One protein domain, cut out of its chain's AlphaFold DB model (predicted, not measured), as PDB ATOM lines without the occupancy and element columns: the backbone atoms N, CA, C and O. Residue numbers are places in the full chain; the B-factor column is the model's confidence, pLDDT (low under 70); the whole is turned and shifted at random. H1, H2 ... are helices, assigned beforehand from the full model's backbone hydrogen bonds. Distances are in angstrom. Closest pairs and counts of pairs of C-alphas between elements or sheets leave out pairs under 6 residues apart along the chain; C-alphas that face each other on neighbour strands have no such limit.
ATOM      1  N   GLU A   5      -5.841 -76.211  17.907       78.12
ATOM      2  CA  GLU A   5      -5.908 -75.001  18.726       78.12
ATOM      3  C   GLU A   5      -7.298 -74.368  18.650       78.12
ATOM      4  O   GLU A   5      -7.857 -73.985  19.677       78.12
ATOM      5  N   TYR A   6      -7.900 -74.338  17.456       81.69
ATOM      6  CA  TYR A   6      -9.257 -73.834  17.278       81.69
ATOM      7  C   TYR A   6     -10.262 -74.719  18.017       81.69
ATOM      8  O   TYR A   6     -10.998 -74.211  18.856       81.69
ATOM      9  N   ILE A   7     -10.245 -76.040  17.807       79.56
ATOM     10  CA  ILE A   7     -11.156 -76.985  18.486       79.56
ATOM     11  C   ILE A   7     -11.036 -76.873  20.013       79.56
ATOM     12  O   ILE A   7     -12.035 -76.913  20.732       79.56
ATOM     13  N   ASN A   8      -9.813 -76.719  20.521       79.50
ATOM     14  CA  ASN A   8      -9.553 -76.600  21.952       79.50
ATOM     15  C   ASN A   8      -9.937 -75.235  22.532       79.50
ATOM     16  O   ASN A   8     -10.239 -75.172  23.722       79.50
ATOM     17  N   SER A   9      -9.957 -74.182  21.710       83.19
ATOM     18  CA  SER A   9     -10.414 -72.845  22.104       83.19
ATOM     19  C   SER A   9     -11.939 -72.725  22.221       83.19
ATOM     20  O   SER A   9     -12.429 -71.805  22.872       83.19
ATOM     21  N   GLN A  10     -12.695 -73.657  21.627       85.06
ATOM     22  CA  GLN A  10     -14.156 -73.624  21.648       85.06
ATOM     23  C   GLN A  10     -14.723 -73.958  23.044       85.06
ATOM     24  O   GLN A  10     -14.183 -74.829  23.741       85.06
ATOM     25  N   PRO A  11     -15.841 -73.325  23.456       85.19
ATOM     26  CA  PRO A  11     -16.509 -73.638  24.718       85.19
ATOM     27  C   PRO A  11     -16.962 -75.104  24.759       85.19
ATOM     28  O   PRO A  11     -17.371 -75.679  23.748       85.19
ATOM     29  N   LYS A  12     -16.875 -75.732  25.940       88.06
ATOM     30  CA  LYS A  12     -17.224 -77.146  26.159       88.06
ATOM     31  C   LYS A  12     -18.384 -77.270  27.144       88.06
ATOM     32  O   LYS A  12     -18.402 -76.599  28.170       88.06
ATOM     33  N   ASN A  13     -19.308 -78.188  26.870       84.88
ATOM     34  CA  ASN A  13     -20.431 -78.488  27.759       84.88
ATOM     35  C   ASN A  13     -20.017 -79.362  28.963       84.88
ATOM     36  O   ASN A  13     -18.889 -79.849  29.045       84.88
ATOM     37  N   ALA A  14     -20.961 -79.635  29.871       80.88
ATOM     38  CA  ALA A  14     -20.731 -80.454  31.072       80.88
ATOM     39  C   ALA A  14     -20.231 -81.888  30.783       80.88
ATOM     40  O   ALA A  14     -19.561 -82.491  31.615       80.88
ATOM     41  N   ASN A  15     -20.515 -82.425  29.593       77.06
ATOM     42  CA  ASN A  15     -20.046 -83.741  29.146       77.06
ATOM     43  C   ASN A  15     -18.671 -83.667  28.442       77.06
ATOM     44  O   ASN A  15     -18.154 -84.666  27.933       77.06
ATOM     45  N   GLY A  16     -18.070 -82.476  28.391       79.06
ATOM     46  CA  GLY A  16     -16.772 -82.203  27.790       79.06
ATOM     47  C   GLY A  16     -16.757 -82.257  26.261       79.06
ATOM     48  O   GLY A  16     -15.684 -82.499  25.706       79.06
ATOM     49  N   PHE A  17     -17.907 -82.102  25.597       80.75
ATOM     50  CA  PHE A  17     -17.995 -81.919  24.143       80.75
ATOM     51  C   PHE A  17     -17.975 -80.434  23.794       80.75
ATOM     52  O   PHE A  17     -18.500 -79.634  24.565       80.75
ATOM     53  N   VAL A  18     -17.443 -80.087  22.618       84.00
ATOM     54  CA  VAL A  18     -17.574 -78.730  22.064       84.00
ATOM     55  C   VAL A  18     -19.056 -78.363  21.972       84.00
ATOM     56  O   VAL A  18     -19.863 -79.127  21.431       84.00
ATOM     57  N   GLU A  19     -19.416 -77.222  22.552       85.94
ATOM     58  CA  GLU A  19     -20.777 -76.705  22.601       85.94
ATOM     59  C   GLU A  19     -21.158 -76.087  21.250       85.94
ATOM     60  O   GLU A  19     -20.412 -75.289  20.688       85.94
ATOM     61  N   LYS A  20     -22.314 -76.486  20.704       82.06
ATOM     62  CA  LYS A  20     -22.826 -75.947  19.437       82.06
ATOM     63  C   LYS A  20     -23.454 -74.577  19.703       82.06
ATOM     64  O   LYS A  20     -24.398 -74.492  20.485       82.06
ATOM     65  N   ILE A  21     -22.980 -73.539  19.017       77.50
ATOM     66  CA  ILE A  21     -23.610 -72.214  19.022       77.50
ATOM     67  C   ILE A  21     -24.945 -72.319  18.273       77.50
ATOM     68  O   ILE A  21     -25.016 -72.856  17.166       77.50
ATOM     69  N   ILE A  22     -26.025 -71.826  18.878       68.62
ATOM     70  CA  ILE A  22     -27.355 -71.790  18.262       68.62
ATOM     71  C   ILE A  22     -27.772 -70.325  18.153       68.62
ATOM     72  O   ILE A  22     -28.015 -69.680  19.168       68.62
ATOM     73  N   LEU A  23     -27.866 -69.804  16.927       64.00
ATOM     74  CA  LEU A  23     -28.525 -68.526  16.654       64.00
ATOM     75  C   LEU A  23     -29.951 -68.805  16.165       64.00
ATOM     76  O   LEU A  23     -30.166 -69.704  15.348       64.00
ATOM     77  N   GLU A  24     -30.916 -68.022  16.646       54.78
ATOM     78  CA  GLU A  24     -32.357 -68.244  16.435       54.78
ATOM     79  C   GLU A  24     -32.791 -68.229  14.948       54.78
ATOM     80  O   GLU A  24     -33.837 -68.780  14.620       54.78
ATOM     81  N   ASN A  25     -31.959 -67.715  14.027       56.56
ATOM     82  CA  ASN A  25     -32.268 -67.579  12.592       56.56
ATOM     83  C   ASN A  25     -31.477 -68.515  11.643       56.56
ATOM     84  O   ASN A  25     -31.454 -68.301  10.434       56.56
ATOM     85  N   ASN A  26     -30.857 -69.594  12.138       57.03
ATOM     86  CA  ASN A  26     -29.951 -70.440  11.336       57.03
ATOM     87  C   ASN A  26     -30.616 -71.424  10.347       57.03
ATOM     88  O   ASN A  26     -29.914 -72.136   9.626       57.03
ATOM     89  N   SER A  27     -31.951 -71.495  10.284       52.81
ATOM     90  CA  SER A  27     -32.667 -72.531   9.513       52.81
ATOM     91  C   SER A  27     -32.499 -72.445   7.983       52.81
ATOM     92  O   SER A  27     -32.827 -73.398   7.266       52.81
ATOM     93  N   GLU A  28     -31.951 -71.343   7.463       61.53
ATOM     94  CA  GLU A  28     -31.758 -71.113   6.025       61.53
ATOM     95  C   GLU A  28     -30.311 -71.289   5.540       61.53
ATOM     96  O   GLU A  28     -30.095 -71.419   4.336       61.53
ATOM     97  N   ASN A  29     -29.323 -71.386   6.438       75.31
ATOM     98  CA  ASN A  29     -27.917 -71.480   6.038       75.31
ATOM     99  C   ASN A  29     -27.606 -72.852   5.400       75.31
ATOM    100  O   ASN A  29     -27.652 -73.899   6.053       75.31
ATOM    101  N   TYR A  30     -27.286 -72.843   4.104       78.06
ATOM    102  CA  TYR A  30     -27.018 -74.049   3.316       78.06
ATOM    103  C   TYR A  30     -25.800 -74.836   3.832       78.06
ATOM    104  O   TYR A  30     -25.839 -76.065   3.874       78.06
ATOM    105  N   SER A  31     -24.745 -74.146   4.269       81.25
ATOM    106  CA  SER A  31     -23.530 -74.760   4.818       81.25
ATOM    107  C   SER A  31     -23.821 -75.556   6.094       81.25
ATOM    108  O   SER A  31     -23.341 -76.677   6.251       81.25
ATOM    109  N   LEU A  32     -24.694 -75.040   6.966       83.56
ATOM    110  CA  LEU A  32     -25.154 -75.775   8.152       83.56
ATOM    111  C   LEU A  32     -26.002 -77.001   7.777       83.56
ATOM    112  O   LEU A  32     -25.822 -78.073   8.354       83.56
ATOM    113  N   LYS A  33     -26.872 -76.886   6.762       84.44
ATOM    114  CA  LYS A  33     -27.667 -78.025   6.260       84.44
ATOM    115  C   LYS A  33     -26.795 -79.148   5.695       84.44
ATOM    116  O   LYS A  33     -27.124 -80.316   5.895       84.44
ATOM    117  N   LEU A  34     -25.693 -78.817   5.015       81.88
ATOM    118  CA  LEU A  34     -24.723 -79.810   4.539       81.88
ATOM    119  C   LEU A  34     -24.111 -80.598   5.701       81.88
ATOM    120  O   LEU A  34     -24.073 -81.827   5.655       81.88
ATOM    121  N   ILE A  35     -23.689 -79.899   6.755       82.75
ATOM    122  CA  ILE A  35     -23.105 -80.517   7.950       82.75
ATOM    123  C   ILE A  35     -24.126 -81.420   8.654       82.75
ATOM    124  O   ILE A  35     -23.811 -82.559   9.007       82.75
ATOM    125  N   ASP A  36     -25.362 -80.948   8.830       83.31
ATOM    126  CA  ASP A  36     -26.421 -81.725   9.479       83.31
ATOM    127  C   ASP A  36     -26.808 -82.970   8.655       83.31
ATOM    128  O   ASP A  36     -26.995 -84.048   9.228       83.31
ATOM    129  N   SER A  37     -26.871 -82.864   7.318       82.06
ATOM    130  CA  SER A  37     -27.111 -84.010   6.426       82.06
ATOM    131  C   SER A  37     -25.983 -85.036   6.516       82.06
ATOM    132  O   SER A  37     -26.244 -86.223   6.694       82.06
ATOM    133  N   PHE A  38     -24.729 -84.582   6.483       80.62
ATOM    134  CA  PHE A  38     -23.557 -85.443   6.635       80.62
ATOM    135  C   PHE A  38     -23.584 -86.208   7.967       80.62
ATOM    136  O   PHE A  38     -23.409 -87.426   8.003       80.62
ATOM    137  N   MET A  39     -23.898 -85.526   9.073       79.25
ATOM    138  CA  MET A  39     -24.047 -86.154  10.391       79.25
ATOM    139  C   MET A  39     -25.190 -87.176  10.448       79.25
ATOM    140  O   MET A  39     -25.090 -88.181  11.162       79.25
ATOM    141  N   LYS A  40     -26.289 -86.917   9.733       79.88
ATOM    142  CA  LYS A  40     -27.440 -87.820   9.649       79.88
ATOM    143  C   LYS A  40     -27.077 -89.112   8.911       79.88
ATOM    144  O   LYS A  40     -27.377 -90.188   9.428       79.88
ATOM    145  N   ASP A  41     -26.340 -89.015   7.806       70.50
ATOM    146  CA  ASP A  41     -25.903 -90.170   7.014       70.50
ATOM    147  C   ASP A  41     -25.057 -91.160   7.832       70.50
ATOM    148  O   ASP A  41     -25.228 -92.376   7.713       70.50
ATOM    149  N   PHE A  42     -24.171 -90.680   8.715       65.81
ATOM    150  CA  PHE A  42     -23.400 -91.575   9.595       65.81
ATOM    151  C   PHE A  42     -24.262 -92.298  10.625       65.81
ATOM    152  O   PHE A  42     -24.030 -93.479  10.899       65.81
ATOM    153  N   LYS A  43     -25.260 -91.604  11.188       64.75
ATOM    154  CA  LYS A  43     -26.206 -92.208  12.136       64.75
ATOM    155  C   LYS A  43     -27.040 -93.291  11.453       64.75
ATOM    156  O   LYS A  43     -27.214 -94.361  12.030       64.75
ATOM    157  N   GLU A  44     -27.504 -93.042  10.229       63.66
ATOM    158  CA  GLU A  44     -28.290 -94.003   9.444       63.66
ATOM    159  C   GLU A  44     -27.464 -95.228   9.015       63.66
ATOM    160  O   GLU A  44     -27.968 -96.348   9.041       63.66
ATOM    161  N   LYS A  45     -26.168 -95.054   8.717       56.91
ATOM    162  CA  LYS A  45     -25.233 -96.155   8.407       56.91
ATOM    163  C   LYS A  45     -24.783 -96.965   9.635       56.91
ATOM    164  O   LYS A  45     -24.036 -97.930   9.484       56.91
ATOM    165  N   GLY A  46     -25.207 -96.597  10.848       47.81
ATOM    166  CA  GLY A  46     -24.890 -97.324  12.085       47.81
ATOM    167  C   GLY A  46     -23.421 -97.247  12.526       47.81
ATOM    168  O   GLY A  46     -22.980 -98.065  13.338       47.81
ATOM    169  N   ILE A  47     -22.649 -96.283  12.012       58.00
ATOM    170  CA  ILE A  47     -21.223 -96.120  12.329       58.00
ATOM    171  C   ILE A  47     -21.089 -95.429  13.695       58.00
ATOM    172  O   ILE A  47     -21.607 -94.334  13.903       58.00
ATOM    173  N   LYS A  48     -20.384 -96.058  14.650       60.50
ATOM    174  CA  LYS A  48     -20.097 -95.461  15.969       60.50
ATOM    175  C   LYS A  48     -18.832 -94.602  15.903       60.50
ATOM    176  O   LYS A  48     -17.743 -95.142  15.706       60.50
ATOM    177  N   LEU A  49     -18.973 -93.297  16.123       68.56
ATOM    178  CA  LEU A  49     -17.894 -92.309  16.005       68.56
ATOM    179  C   LEU A  49     -17.399 -91.836  17.379       68.56
ATOM    180  O   LEU A  49     -18.145 -91.852  18.360       68.56
ATOM    181  N   ASN A  50     -16.106 -91.524  17.471       72.00
ATOM    182  CA  ASN A  50     -15.446 -91.146  18.716       72.00
ATOM    183  C   ASN A  50     -15.776 -89.705  19.122       72.00
ATOM    184  O   ASN A  50     -16.436 -88.943  18.412       72.00
ATOM    185  N   LYS A  51     -15.318 -89.335  20.317       78.94
ATOM    186  CA  LYS A  51     -15.526 -88.000  20.874       78.94
ATOM    187  C   LYS A  51     -14.911 -86.904  19.996       78.94
ATOM    188  O   LYS A  51     -15.511 -85.841  19.854       78.94
ATOM    189  N   ASP A  52     -13.764 -87.179  19.385       74.50
ATOM    190  CA  ASP A  52     -13.016 -86.204  18.589       74.50
ATOM    191  C   ASP A  52     -13.757 -85.841  17.306       74.50
ATOM    192  O   ASP A  52     -13.881 -84.661  16.985       74.50
ATOM    193  N   PHE A  53     -14.382 -86.823  16.653       82.19
ATOM    194  CA  PHE A  53     -15.283 -86.583  15.530       82.19
ATOM    195  C   PHE A  53     -16.410 -85.623  15.906       82.19
ATOM    196  O   PHE A  53     -16.654 -84.630  15.227       82.19
ATOM    197  N   HIS A  54     -17.085 -85.885  17.026       81.69
ATOM    198  CA  HIS A  54     -18.177 -85.033  17.485       81.69
ATOM    199  C   HIS A  54     -17.705 -83.608  17.811       81.69
ATOM    200  O   HIS A  54     -18.398 -82.649  17.476       81.69
ATOM    201  N   ASN A  55     -16.515 -83.458  18.398       81.38
ATOM    202  CA  ASN A  55     -15.921 -82.151  18.673       81.38
ATOM    203  C   ASN A  55     -15.568 -81.390  17.391       81.38
ATOM    204  O   ASN A  55     -15.847 -80.194  17.303       81.38
ATOM    205  N   ILE A  56     -15.017 -82.072  16.387       83.06
ATOM    206  CA  ILE A  56     -14.690 -81.482  15.084       83.06
ATOM    207  C   ILE A  56     -15.958 -81.026  14.366       83.06
ATOM    208  O   ILE A  56     -16.016 -79.898  13.886       83.06
ATOM    209  N   MET A  57     -17.003 -81.853  14.348       85.75
ATOM    210  CA  MET A  57     -18.258 -81.518  13.673       85.75
ATOM    211  C   MET A  57     -19.008 -80.363  14.352       85.75
ATOM    212  O   MET A  57     -19.623 -79.539  13.673       85.75
ATOM    213  N   ASN A  58     -18.936 -80.253  15.680       86.62
ATOM    214  CA  ASN A  58     -19.481 -79.099  16.399       86.62
ATOM    215  C   ASN A  58     -18.628 -77.838  16.185       86.62
ATOM    216  O   ASN A  58     -19.186 -76.767  15.970       86.62
ATOM    217  N   SER A  59     -17.298 -77.965  16.150       85.00
ATOM    218  CA  SER A  59     -16.393 -76.840  15.863       85.00
ATOM    219  C   SER A  59     -16.586 -76.298  14.444       85.00
ATOM    220  O   SER A  59     -16.589 -75.088  14.246       85.00
ATOM    221  N   LEU A  60     -16.809 -77.181  13.467       86.19
ATOM    222  CA  LEU A  60     -17.132 -76.820  12.085       86.19
ATOM    223  C   LEU A  60     -18.468 -76.066  11.995       86.19
ATOM    224  O   LEU A  60     -18.551 -75.058  11.300       86.19
ATOM    225  N   ASN A  61     -19.492 -76.496  12.739       85.31
ATOM    226  CA  ASN A  61     -20.745 -75.739  12.838       85.31
ATOM    227  C   ASN A  61     -20.514 -74.326  13.393       85.31
ATOM    228  O   ASN A  61     -21.021 -73.363  12.824       85.31
ATOM    229  N   ASN A  62     -19.735 -74.192  14.470       85.38
ATOM    230  CA  ASN A  62     -19.440 -72.889  15.068       85.38
ATOM    231  C   ASN A  62     -18.641 -72.001  14.108       85.38
ATOM    232  O   ASN A  62     -18.986 -70.840  13.928       85.38
ATOM    233  N   TYR A  63     -17.654 -72.566  13.408       84.94
ATOM    234  CA  TYR A  63     -16.871 -71.852  12.399       84.94
ATOM    235  C   TYR A  63     -17.749 -71.273  11.280       84.94
ATOM    236  O   TYR A  63     -17.587 -70.107  10.918       84.94
ATOM    237  N   VAL A  64     -18.722 -72.047  10.779       84.38
ATOM    238  CA  VAL A  64     -19.701 -71.572   9.781       84.38
ATOM    239  C   VAL A  64     -20.541 -70.419  10.319       84.38
ATOM    240  O   VAL A  64     -20.805 -69.470   9.586       84.38
ATOM    241  N   ILE A  65     -20.967 -70.502  11.580       81.56
ATOM    242  CA  ILE A  65     -21.787 -69.471  12.225       81.56
ATOM    243  C   ILE A  65     -20.987 -68.181  12.428       81.56
ATOM    244  O   ILE A  65     -21.493 -67.101  12.142       81.56
ATOM    245  N   GLU A  66     -19.748 -68.292  12.902       82.19
ATOM    246  CA  GLU A  66     -18.888 -67.153  13.226       82.19
ATOM    247  C   GLU A  66     -18.366 -66.432  11.978       82.19
ATOM    248  O   GLU A  66     -18.231 -65.210  11.992       82.19
ATOM    249  N   ASN A  67     -18.099 -67.170  10.894       79.75
ATOM    250  CA  ASN A  67     -17.394 -66.640   9.719       79.75
ATOM    251  C   ASN A  67     -18.244 -66.607   8.438       79.75
ATOM    252  O   ASN A  67     -17.751 -66.180   7.399       79.75
ATOM    253  N   ASN A  68     -19.511 -67.037   8.496       77.31
ATOM    254  CA  ASN A  68     -20.440 -67.092   7.358       77.31
ATOM    255  C   ASN A  68     -19.826 -67.734   6.097       77.31
ATOM    256  O   ASN A  68     -19.806 -67.158   5.011       77.31
ATOM    257  N   VAL A  69     -19.287 -68.936   6.287       77.94
ATOM    258  CA  VAL A  69     -18.441 -69.632   5.313       77.94
ATOM    259  C   VAL A  69     -19.242 -70.134   4.109       77.94
ATOM    260  O   VAL A  69     -20.337 -70.695   4.252       77.94
ATOM    261  N   GLU A  70     -18.662 -69.976   2.918       75.75
ATOM    262  CA  GLU A  70     -19.258 -70.395   1.652       75.75
ATOM    263  C   GLU A  70     -19.422 -71.918   1.536       75.75
ATOM    264  O   GLU A  70     -18.690 -72.717   2.123       75.75
ATOM    265  N   LYS A  71     -20.396 -72.327   0.719       78.31
ATOM    266  CA  LYS A  71     -20.762 -73.732   0.505       78.31
ATOM    267  C   LYS A  71     -19.580 -74.596   0.049       78.31
ATOM    268  O   LYS A  71     -19.422 -75.705   0.553       78.31
ATOM    269  N   ASP A  72     -18.782 -74.105  -0.896       77.31
ATOM    270  CA  ASP A  72     -17.734 -74.901  -1.547       77.31
ATOM    271  C   ASP A  72     -16.581 -75.220  -0.586       77.31
ATOM    272  O   ASP A  72     -16.061 -76.338  -0.570       77.31
ATOM    273  N   GLU A  73     -16.234 -74.273   0.288       78.19
ATOM    274  CA  GLU A  73     -15.249 -74.484   1.352       78.19
ATOM    275  C   GLU A  73     -15.723 -75.569   2.330       78.19
ATOM    276  O   GLU A  73     -14.963 -76.466   2.698       78.19
ATOM    277  N   ILE A  74     -17.011 -75.561   2.680       81.56
ATOM    278  CA  ILE A  74     -17.598 -76.541   3.598       81.56
ATOM    279  C   ILE A  74     -17.696 -77.927   2.972       81.56
ATOM    280  O   ILE A  74     -17.411 -78.913   3.651       81.56
ATOM    281  N   THR A  75     -18.026 -78.028   1.685       78.56
ATOM    282  CA  THR A  75     -17.980 -79.303   0.959       78.56
ATOM    283  C   THR A  75     -16.568 -79.892   0.971       78.56
ATOM    284  O   THR A  75     -16.406 -81.046   1.361       78.56
ATOM    285  N   ASN A  76     -15.541 -79.089   0.679       80.75
ATOM    286  CA  ASN A  76     -14.148 -79.545   0.711       80.75
ATOM    287  C   ASN A  76     -13.715 -80.034   2.104       80.75
ATOM    288  O   ASN A  76     -13.009 -81.037   2.231       80.75
ATOM    289  N   ILE A  77     -14.136 -79.341   3.164       77.06
ATOM    290  CA  ILE A  77     -13.830 -79.735   4.543       77.06
ATOM    291  C   ILE A  77     -14.556 -81.033   4.922       77.06
ATOM    292  O   ILE A  77     -13.951 -81.919   5.530       77.06
ATOM    293  N   ILE A  78     -15.831 -81.172   4.550       81.62
ATOM    294  CA  ILE A  78     -16.609 -82.398   4.766       81.62
ATOM    295  C   ILE A  78     -15.960 -83.579   4.044       81.62
ATOM    296  O   ILE A  78     -15.820 -84.646   4.641       81.62
ATOM    297  N   ASP A  79     -15.508 -83.388   2.806       76.88
ATOM    298  CA  ASP A  79     -14.832 -84.431   2.037       76.88
ATOM    299  C   ASP A  79     -13.538 -84.883   2.722       76.88
ATOM    300  O   ASP A  79     -13.307 -86.085   2.858       76.88
ATOM    301  N   GLN A  80     -12.732 -83.952   3.247       76.25
ATOM    302  CA  GLN A  80     -11.538 -84.285   4.037       76.25
ATOM    303  C   GLN A  80     -11.883 -85.077   5.304       76.25
ATOM    304  O   GLN A  80     -11.236 -86.080   5.600       76.25
ATOM    305  N   ILE A  81     -12.918 -84.666   6.042       72.62
ATOM    306  CA  ILE A  81     -13.372 -85.387   7.241       72.62
ATOM    307  C   ILE A  81     -13.867 -86.786   6.864       72.62
ATOM    308  O   ILE A  81     -13.567 -87.751   7.563       72.62
ATOM    309  N   ASN A  82     -14.593 -86.921   5.756       68.56
ATOM    310  CA  ASN A  82     -15.063 -88.211   5.266       68.56
ATOM    311  C   ASN A  82     -13.888 -89.146   4.943       68.56
ATOM    312  O   ASN A  82     -13.923 -90.312   5.328       68.56
ATOM    313  N   GLN A  83     -12.819 -88.632   4.321       65.50
ATOM    314  CA  GLN A  83     -11.588 -89.402   4.104       65.50
ATOM    315  C   GLN A  83     -10.952 -89.849   5.427       65.50
ATOM    316  O   GLN A  83     -10.611 -91.017   5.573       65.50
ATOM    317  N   GLU A  84     -10.867 -88.974   6.429       66.38
ATOM    318  CA  GLU A  84     -10.343 -89.334   7.755       66.38
ATOM    319  C   GLU A  84     -11.209 -90.373   8.491       66.38
ATOM    320  O   GLU A  84     -10.694 -91.261   9.173       66.38
ATOM    321  N   VAL A  85     -12.534 -90.323   8.329       61.66
ATOM    322  CA  VAL A  85     -13.433 -91.361   8.856       61.66
ATOM    323  C   VAL A  85     -13.211 -92.693   8.135       61.66
ATOM    324  O   VAL A  85     -13.139 -93.728   8.799       61.66
ATOM    325  N   ILE A  86     -13.075 -92.681   6.803       59.44
ATOM    326  CA  ILE A  86     -12.759 -93.870   5.990       59.44
ATOM    327  C   ILE A  86     -11.414 -94.472   6.420       59.44
ATOM    328  O   ILE A  86     -11.305 -95.692   6.556       59.44
ATOM    329  N   ASN A  87     -10.430 -93.624   6.722       57.41
ATOM    330  CA  ASN A  87      -9.115 -94.012   7.236       57.41
ATOM    331  C   ASN A  87      -9.152 -94.506   8.696       57.41
ATOM    332  O   ASN A  87      -8.163 -95.035   9.200       57.41
ATOM    333  N   GLY A  88     -10.298 -94.392   9.373       55.75
ATOM    334  CA  GLY A  88     -10.539 -94.944  10.705       55.75
ATOM    335  C   GLY A  88     -10.209 -94.014  11.875       55.75
ATOM    336  O   GLY A  88     -10.497 -94.395  13.015       55.75
ATOM    337  N   SER A  89      -9.706 -92.799  11.619       59.44
ATOM    338  CA  SER A  89      -9.249 -91.802  12.610       59.44
ATOM    339  C   SER A  89     -10.318 -91.419  13.651       59.44
ATOM    340  O   SER A  89     -10.013 -90.979  14.758       59.44
ATOM    341  N   PHE A  90     -11.596 -91.620  13.316       61.72
ATOM    342  CA  PHE A  90     -12.747 -91.093  14.053       61.72
ATOM    343  C   PHE A  90     -13.701 -92.148  14.626       61.72
ATOM    344  O   PHE A  90     -14.828 -91.838  15.007       61.72
ATOM    345  N   THR A  91     -13.291 -93.411  14.712       58.38
ATOM    346  CA  THR A  91     -14.167 -94.508  15.165       58.38
ATOM    347  C   THR A  91     -14.149 -94.688  16.696       58.38
ATOM    348  O   THR A  91     -13.099 -94.661  17.330       58.38
ATOM    349  N   ALA A  92     -15.327 -94.861  17.327       46.88
ATOM    350  CA  ALA A  92     -15.548 -94.820  18.795       46.88
ATOM    351  C   ALA A  92     -14.877 -95.932  19.614       46.88
ATOM    352  O   ALA A  92     -14.996 -95.981  20.840       46.88
ATOM    353  N   LYS A  93     -14.226 -96.873  18.942       43.38
ATOM    354  CA  LYS A  93     -13.424 -97.919  19.553       43.38
ATOM    355  C   LYS A  93     -12.177 -98.071  18.708       43.38
ATOM    356  O   LYS A  93     -12.308 -98.085  17.483       43.38
ATOM    357  N   PRO A  94     -11.013 -98.304  19.324       38.38
ATOM    358  CA  PRO A  94      -9.885 -98.768  18.563       38.38
ATOM    359  C   PRO A  94     -10.265-100.106  17.921       38.38
ATOM    360  O   PRO A  94     -10.207-101.154  18.559       38.38
ATOM    361  N   ARG A  95     -10.518-100.097  16.609       43.97
ATOM    362  CA  ARG A  95      -9.997-101.177  15.773       43.97
ATOM    363  C   ARG A  95      -8.465-101.161  15.769       43.97
ATOM    364  O   ARG A  95      -7.891-101.958  15.056       43.97
ATOM    365  N   GLN A  96      -7.776-100.355  16.590       37.53
ATOM    366  CA  GLN A  96      -6.329-100.451  16.775       37.53
ATOM    367  C   GLN A  96      -5.864-101.860  17.169       37.53
ATOM    368  O   GLN A  96      -4.817-102.235  16.701       37.53
ATOM    369  N   LYS A  97      -6.603-102.752  17.846       37.38
ATOM    370  CA  LYS A  97      -6.087-104.142  17.981       37.38
ATOM    371  C   LYS A  97      -6.164-104.998  16.703       37.38
ATOM    372  O   LYS A  97      -5.380-105.927  16.581       37.38
ATOM    373  N   GLU A  98      -7.012-104.661  15.730       37.06
ATOM    374  CA  GLU A  98      -7.058-105.308  14.400       37.06
ATOM    375  C   GLU A  98      -6.249-104.534  13.339       37.06
ATOM    376  O   GLU A  98      -5.780-105.109  12.361       37.06
TER     377      GLU A  98
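Overview. This is residues 5 to 98 of the 382 residues of an uncharacterized protein of Campylobacter sp. US12a (UniProt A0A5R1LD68). Three helices, H2, H3 and H4, form an up-and-down bundle, each running against the one before; short H1 packs on H3, and a tail, residues 87 to 98, follows H4. The printed part has 94 residues with four named helices, H1 to H4, and no named strand: all helix. It is compact, radius of gyration of the C-alphas 13.7 A, spanning 44 by 29 by 24 A.

Along the chain. Find C-alpha 5 at (-5.908, -75.001, 18.726), where H1, residues 5 to 9, begins. H2 takes residues 30 to 44, 20.9 A; H3, 51 to 67, 24.2 A; H4, 71 to 86, 22.4 A, ending at (-12.759, -93.870, 5.990).

Arrangement. H2 and H3, a helical hairpin, touch at Leu 32 and Asn 61, closest C-alphas 6.4 A, a shallow tilt of 15 degrees. H2 touches H4 the same way, at 71 to 78 of H4 alone; C-alphas 31 and 71 are closest, 5.2 A. H3 and H4 are near each other. H1 touches H3, closest C-alphas 7 and 59, 5.9 A. In each helix every O i to N i+4 pair is within hydrogen-bond range.

Size, cuts and confidence. C-alphas 25 and 98 are farthest apart, 45.4 A. The printed part has no cut; H1 to H2 is a long link. Look for pLDDT under 70 at residues 22 to 28, 42 to 49 and 82 to 98.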